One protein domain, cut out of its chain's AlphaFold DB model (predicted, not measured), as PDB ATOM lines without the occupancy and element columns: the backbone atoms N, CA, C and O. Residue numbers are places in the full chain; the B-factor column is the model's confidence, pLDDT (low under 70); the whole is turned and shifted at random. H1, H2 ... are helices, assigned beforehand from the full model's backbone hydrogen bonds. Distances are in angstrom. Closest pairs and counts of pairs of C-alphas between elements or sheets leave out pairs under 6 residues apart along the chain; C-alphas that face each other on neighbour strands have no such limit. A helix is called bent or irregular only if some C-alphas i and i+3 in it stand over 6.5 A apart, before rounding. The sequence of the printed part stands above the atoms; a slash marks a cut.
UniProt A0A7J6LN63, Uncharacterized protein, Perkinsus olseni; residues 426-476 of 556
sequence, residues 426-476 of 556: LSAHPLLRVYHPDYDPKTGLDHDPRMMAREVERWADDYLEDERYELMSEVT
ATOM      1  N   LEU A 426     190.874 155.454 108.700       43.19
ATOM      2  CA  LEU A 426     190.390 155.493 107.307       43.19
ATOM      3  C   LEU A 426     188.879 155.215 107.251       43.19
ATOM      4  O   LEU A 426     188.202 155.662 106.328       43.19
ATOM      5  N   SER A 427     188.348 154.552 108.283       48.31
ATOM      6  CA  SER A 427     186.926 154.306 108.517       48.31
ATOM      7  C   SER A 427     186.094 155.572 108.754       48.31
ATOM      8  O   SER A 427     184.879 155.552 108.563       48.31
ATOM      9  N   ALA A 428     186.710 156.700 109.127       49.88
ATOM     10  CA  ALA A 428     185.973 157.927 109.423       49.88
ATOM     11  C   ALA A 428     185.499 158.679 108.165       49.88
ATOM     12  O   ALA A 428     184.572 159.485 108.256       49.88
ATOM     13  N   HIS A 429     186.100 158.432 106.992       56.34
ATOM     14  CA  HIS A 429     185.736 159.126 105.755       56.34
ATOM     15  C   HIS A 429     185.183 158.143 104.709       56.34
ATOM     16  O   HIS A 429     185.932 157.288 104.236       56.34
ATOM     17  N   PRO A 430     183.920 158.281 104.254       59.34
ATOM     18  CA  PRO A 430     183.278 157.325 103.343       59.34
ATOM     19  C   PRO A 430     184.067 157.027 102.058       59.34
ATOM     20  O   PRO A 430     184.048 155.901 101.574       59.34
ATOM     21  N   LEU A 431     184.794 158.018 101.526       66.56
ATOM     22  CA  LEU A 431     185.645 157.848 100.338       66.56
ATOM     23  C   LEU A 431     186.994 157.172 100.631       66.56
ATOM     24  O   LEU A 431     187.560 156.551  99.738       66.56
ATOM     25  N   LEU A 432     187.516 157.295 101.857       64.06
ATOM     26  CA  LEU A 432     188.770 156.645 102.263       64.06
ATOM     27  C   LEU A 432     188.534 155.227 102.787       64.06
ATOM     28  O   LEU A 432     189.438 154.399 102.747       64.06
ATOM     29  N   ARG A 433     187.295 154.931 103.193       66.12
ATOM     30  CA  ARG A 433     186.845 153.628 103.682       66.12
ATOM     31  C   ARG A 433     187.140 152.483 102.717       66.12
ATOM     32  O   ARG A 433     187.530 151.412 103.156       66.12
ATOM     33  N   VAL A 434     187.010 152.726 101.412       70.94
ATOM     34  CA  VAL A 434     187.281 151.736 100.351       70.94
ATOM     35  C   VAL A 434     188.759 151.322 100.306       70.94
ATOM     36  O   VAL A 434     189.088 150.249  99.814       70.94
ATOM     37  N   TYR A 435     189.647 152.167 100.832       65.12
ATOM     38  CA  TYR A 435     191.081 151.908 100.921       65.12
ATOM     39  C   TYR A 435     191.495 151.321 102.277       65.12
ATOM     40  O   TYR A 435     192.686 151.110 102.504       65.12
ATOM     41  N   HIS A 436     190.545 151.069 103.189       62.00
ATOM     42  CA  HIS A 436     190.838 150.367 104.433       62.00
ATOM     43  C   HIS A 436     191.272 148.920 104.111       62.00
ATOM     44  O   HIS A 436     190.604 148.275 103.300       62.00
ATOM     45  N   PRO A 437     192.350 148.387 104.725       62.25
ATOM     46  CA  PRO A 437     192.842 147.029 104.448       62.25
ATOM     47  C   PRO A 437     191.782 145.931 104.607       62.25
ATOM     48  O   PRO A 437     191.788 144.955 103.865       62.25
ATOM     49  N   ASP A 438     190.840 146.139 105.528       63.91
ATOM     50  CA  ASP A 438     189.747 145.207 105.835       63.91
ATOM     51  C   ASP A 438     188.430 145.529 105.086       63.91
ATOM     52  O   ASP A 438     187.377 144.978 105.414       63.91
ATOM     53  N   TYR A 439     188.447 146.428 104.091       70.06
ATOM     54  CA  TYR A 439     187.252 146.762 103.308       70.06
ATOM     55  C   TYR A 439     186.768 145.601 102.448       70.06
ATOM     56  O   TYR A 439     187.423 145.181 101.494       70.06
ATOM     57  N   ASP A 440     185.562 145.129 102.753       72.94
ATOM     58  CA  ASP A 440     184.854 144.140 101.965       72.94
ATOM     59  C   ASP A 440     183.919 144.838 100.959       72.94
ATOM     60  O   ASP A 440     182.857 145.359 101.330       72.94
ATOM     61  N   PRO A 441     184.248 144.809  99.653       75.88
ATOM     62  CA  PRO A 441     183.430 145.432  98.621       75.88
ATOM     63  C   PRO A 441     182.054 144.772  98.445       75.88
ATOM     64  O   PRO A 441     181.189 145.368  97.806       75.88
ATOM     65  N   LYS A 442     181.822 143.563  98.987       79.62
ATOM     66  CA  LYS A 442     180.515 142.884  98.928       79.62
ATOM     67  C   LYS A 442     179.552 143.381  99.998       79.62
ATOM     68  O   LYS A 442     178.361 143.503  99.727       79.62
ATOM     69  N   THR A 443     180.049 143.632 101.206       76.00
ATOM     70  CA  THR A 443     179.233 144.116 102.331       76.00
ATOM     71  C   THR A 443     179.248 145.639 102.457       76.00
ATOM     72  O   THR A 443     178.362 146.200 103.099       76.00
ATOM     73  N   GLY A 444     180.213 146.323 101.828       72.75
ATOM     74  CA  GLY A 444     180.396 147.774 101.931       72.75
ATOM     75  C   GLY A 444     180.911 148.219 103.303       72.75
ATOM     76  O   GLY A 444     180.785 149.394 103.664       72.75
ATOM     77  N   LEU A 445     181.443 147.279 104.086       65.38
ATOM     78  CA  LEU A 445     181.984 147.505 105.418       65.38
ATOM     79  C   LEU A 445     183.501 147.352 105.390       65.38
ATOM     80  O   LEU A 445     184.048 146.506 104.698       65.38
ATOM     81  N   ASP A 446     184.165 148.187 106.172       65.75
ATOM     82  CA  ASP A 446     185.598 148.154 106.454       65.75
ATOM     83  C   ASP A 446     185.992 147.131 107.513       65.75
ATOM     84  O   ASP A 446     187.174 147.013 107.784       65.75
ATOM     85  N   HIS A 447     185.038 146.416 108.116       68.06
ATOM     86  CA  HIS A 447     185.292 145.411 109.143       68.06
ATOM     87  C   HIS A 447     184.186 144.351 109.161       68.06
ATOM     88  O   HIS A 447     183.038 144.641 108.814       68.06
ATOM     89  N   ASP A 448     184.502 143.141 109.638       70.75
ATOM     90  CA  ASP A 448     183.502 142.097 109.894       70.75
ATOM     91  C   ASP A 448     182.509 142.575 110.979       70.75
ATOM     92  O   ASP A 448     182.903 142.733 112.142       70.75
ATOM     93  N   PRO A 449     181.214 142.776 110.657       71.62
ATOM     94  CA  PRO A 449     180.231 143.251 111.629       71.62
ATOM     95  C   PRO A 449     180.044 142.294 112.815       71.62
ATOM     96  O   PRO A 449     179.683 142.744 113.901       71.62
ATOM     97  N   ARG A 450     180.328 140.992 112.661       75.50
ATOM     98  CA  ARG A 450     180.303 140.037 113.783       75.50
ATOM     99  C   ARG A 450     181.497 140.212 114.711       75.50
ATOM    100  O   ARG A 450     181.362 140.038 115.918       75.50
ATOM    101  N   MET A 451     182.671 140.514 114.166       79.06
ATOM    102  CA  MET A 451     183.843 140.854 114.972       79.06
ATOM    103  C   MET A 451     183.595 142.155 115.741       79.06
ATOM    104  O   MET A 451     183.752 142.171 116.958       79.06
ATOM    105  N   MET A 452     183.079 143.186 115.070       76.44
ATOM    106  CA  MET A 452     182.737 144.462 115.706       76.44
ATOM    107  C   MET A 452     181.705 144.319 116.823       76.44
ATOM    108  O   MET A 452     181.885 144.884 117.898       76.44
ATOM    109  N   ALA A 453     180.644 143.534 116.607       79.56
ATOM    110  CA  ALA A 453     179.657 143.263 117.650       79.56
ATOM    111  C   ALA A 453     180.285 142.581 118.878       79.56
ATOM    112  O   ALA A 453     179.984 142.969 120.004       79.56
ATOM    113  N   ARG A 454     181.201 141.624 118.665       84.94
ATOM    114  CA  ARG A 454     181.939 140.961 119.751       84.94
ATOM    115  C   ARG A 454     182.859 141.913 120.504       84.94
ATOM    116  O   ARG A 454     182.936 141.816 121.719       84.94
ATOM    117  N   GLU A 455     183.534 142.835 119.822       84.19
ATOM    118  CA  GLU A 455     184.352 143.849 120.498       84.19
ATOM    119  C   GLU A 455     183.477 144.821 121.306       84.19
ATOM    120  O   GLU A 455     183.802 145.132 122.448       84.19
ATOM    121  N   VAL A 456     182.323 145.247 120.778       85.19
ATOM    122  CA  VAL A 456     181.369 146.080 121.537       85.19
ATOM    123  C   VAL A 456     180.893 145.368 122.806       85.19
ATOM    124  O   VAL A 456     180.859 145.988 123.866       85.19
ATOM    125  N   GLU A 457     180.565 144.078 122.710       90.38
ATOM    126  CA  GLU A 457     180.176 143.245 123.853       90.38
ATOM    127  C   GLU A 457     181.332 143.071 124.851       90.38
ATOM    128  O   GLU A 457     181.167 143.332 126.039       90.38
ATOM    129  N   ARG A 458     182.526 142.705 124.369       91.69
ATOM    130  CA  ARG A 458     183.739 142.491 125.176       91.69
ATOM    131  C   ARG A 458     184.134 143.712 126.006       91.69
ATOM    132  O   ARG A 458     184.649 143.568 127.117       91.69
ATOM    133  N   TRP A 459     183.926 144.908 125.460       92.25
ATOM    134  CA  TRP A 459     184.260 146.172 126.115       92.25
ATOM    135  C   TRP A 459     183.092 146.784 126.907       92.25
ATOM    136  O   TRP A 459     183.233 147.897 127.422       92.25
ATOM    137  N   ALA A 460     181.954 146.095 127.035       91.06
ATOM    138  CA  ALA A 460     180.840 146.533 127.876       91.06
ATOM    139  C   ALA A 460     181.212 146.500 129.372       91.06
ATOM    140  O   ALA A 460     182.040 145.698 129.801       91.06
ATOM    141  N   ASP A 461     180.633 147.390 130.184       89.25
ATOM    142  CA  ASP A 461     180.976 147.481 131.616       89.25
ATOM    143  C   ASP A 461     180.475 146.269 132.420       89.25
ATOM    144  O   ASP A 461     181.061 145.931 133.444       89.25
ATOM    145  N   ASP A 462     179.415 145.618 131.944       89.69
ATOM    146  CA  ASP A 462     178.781 144.416 132.493       89.69
ATOM    147  C   ASP A 462     179.276 143.118 131.828       89.69
ATOM    148  O   ASP A 462     178.741 142.035 132.085       89.69
ATOM    149  N   TYR A 463     180.316 143.194 130.986       92.50
ATOM    150  CA  TYR A 463     180.867 142.023 130.308       92.50
ATOM    151  C   TYR A 463     181.303 140.957 131.326       92.50
ATOM    152  O   TYR A 463     182.140 141.204 132.196       92.50
ATOM    153  N   LEU A 464     180.723 139.759 131.195       92.94
ATOM    154  CA  LEU A 464     180.936 138.604 132.076       92.94
ATOM    155  C   LEU A 464     180.558 138.835 133.555       92.94
ATOM    156  O   LEU A 464     181.043 138.117 134.433       92.94
ATOM    157  N   GLU A 465     179.674 139.795 133.859       90.81
ATOM    158  CA  GLU A 465     179.230 140.042 135.239       90.81
ATOM    159  C   GLU A 465     178.538 138.806 135.848       90.81
ATOM    160  O   GLU A 465     178.776 138.459 137.005       90.81
ATOM    161  N   ASP A 466     177.736 138.090 135.059       91.75
ATOM    162  CA  ASP A 466     177.088 136.850 135.497       91.75
ATOM    163  C   ASP A 466     178.107 135.759 135.852       91.75
ATOM    164  O   ASP A 466     178.025 135.182 136.939       91.75
ATOM    165  N   GLU A 467     179.122 135.552 135.004       92.75
ATOM    166  CA  GLU A 467     180.209 134.598 135.268       92.75
ATOM    167  C   GLU A 467     180.976 134.978 136.547       92.75
ATOM    168  O   GLU A 467     181.342 134.110 137.340       92.75
ATOM    169  N   ARG A 468     181.178 136.277 136.812       92.31
ATOM    170  CA  ARG A 468     181.785 136.742 138.069       92.31
ATOM    171  C   ARG A 468     180.971 136.296 139.283       92.31
ATOM    172  O   ARG A 468     181.549 135.801 140.250       92.31
ATOM    173  N   TYR A 469     179.645 136.460 139.258       91.75
ATOM    174  CA  TYR A 469     178.795 136.029 140.371       91.75
ATOM    175  C   TYR A 469     178.763 134.508 140.534       91.75
ATOM    176  O   TYR A 469     178.705 134.030 141.667       91.75
ATOM    177  N   GLU A 470     178.812 133.752 139.439       93.81
ATOM    178  CA  GLU A 470     178.929 132.292 139.480       93.81
ATOM    179  C   GLU A 470     180.233 131.864 140.159       93.81
ATOM    180  O   GLU A 470     180.198 131.086 141.112       93.81
ATOM    181  N   LEU A 471     181.366 132.463 139.774       92.06
ATOM    182  CA  LEU A 471     182.660 132.218 140.419       92.06
ATOM    183  C   LEU A 471     182.618 132.559 141.912       92.06
ATOM    184  O   LEU A 471     183.092 131.785 142.745       92.06
ATOM    185  N   MET A 472     182.023 133.699 142.276       89.19
ATOM    186  CA  MET A 472     181.844 134.069 143.682       89.19
ATOM    187  C   MET A 472     180.993 133.040 144.428       89.19
ATOM    188  O   MET A 472     181.328 132.679 145.557       89.19
ATOM    189  N   SER A 473     179.910 132.560 143.817       90.44
ATOM    190  CA  SER A 473     179.029 131.552 144.407       90.44
ATOM    191  C   SER A 473     179.750 130.226 144.625       90.44
ATOM    192  O   SER A 473     179.535 129.591 145.653       90.44
ATOM    193  N   GLU A 474     180.608 129.810 143.700       90.12
ATOM    194  CA  GLU A 474     181.400 128.583 143.823       90.12
ATOM    195  C   GLU A 474     182.446 128.681 144.932       90.12
ATOM    196  O   GLU A 474     182.552 127.782 145.763       90.12
ATOM    197  N   VAL A 475     183.193 129.789 144.975       85.69
ATOM    198  CA  VAL A 475     184.269 129.984 145.955       85.69
ATOM    199  C   VAL A 475     183.719 130.186 147.369       85.69
ATOM    200  O   VAL A 475     184.305 129.702 148.335       85.69
ATOM    201  N   THR A 476     182.594 130.890 147.512       83.50
ATOM    202  CA  THR A 476     182.029 131.234 148.830       83.50
ATOM    203  C   THR A 476     180.920 130.295 149.302       83.50
ATOM    204  O   THR A 476     180.575 130.312 150.481       83.50
TER     205      THR A 476
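This is residues 426 to 476 of the 556 residues of an uncharacterized protein of Perkinsus olseni (UniProt A0A7J6LN63). Two helices, H1 and H2, follow each other nearly end to end with a loop between them and make a long arm, which sticks out from a small head of loops, residues 426 to 448. The arm, residues 449 to 476, stands free and makes most of the length. The printed part has 51 residues with two named helices, H1 then H2, and no named strand; the class is all helix, though only 22 of the 51 residues are in named elements. The whole is extended, with a radius of gyration of the C-alphas of 17.7 A, and spans 55 by 19 by 13 A.

Begin with the longest helix, H2, residues 465 to 476: find C-alpha 465 at (179.230, 140.042, 135.239), and from there the helix runs 16.4 A to C-alpha 476 at (182.029, 131.234, 148.830). Then look back to H1, residues 449 to 458, which begins at C-alpha 449 at (180.231, 143.251, 111.629) and measures 14.0 A from first to last C-alpha.

Between Arg 458 and Glu 465 you pass a short link of 6 residues. H2 and H1 are apart, with no C-alpha of the one within 8 A of the other. In both helices, every pair of O i and N i+4 is within hydrogen-bond range. Neither helix is bent.

Look to Leu 431 and Thr 476 for the two C-alphas farthest apart, 55.4 A. The C-alphas of the first and last printed residues, Leu 426 and Thr 476, are 48.8 A apart. The printed part has no cut. In the B-factor column the mean pLDDT of the printed part is 77.4; it is under 70 at residues 426 to 433, 435 to 438 and 445 to 447, while H2 has a mean of 90.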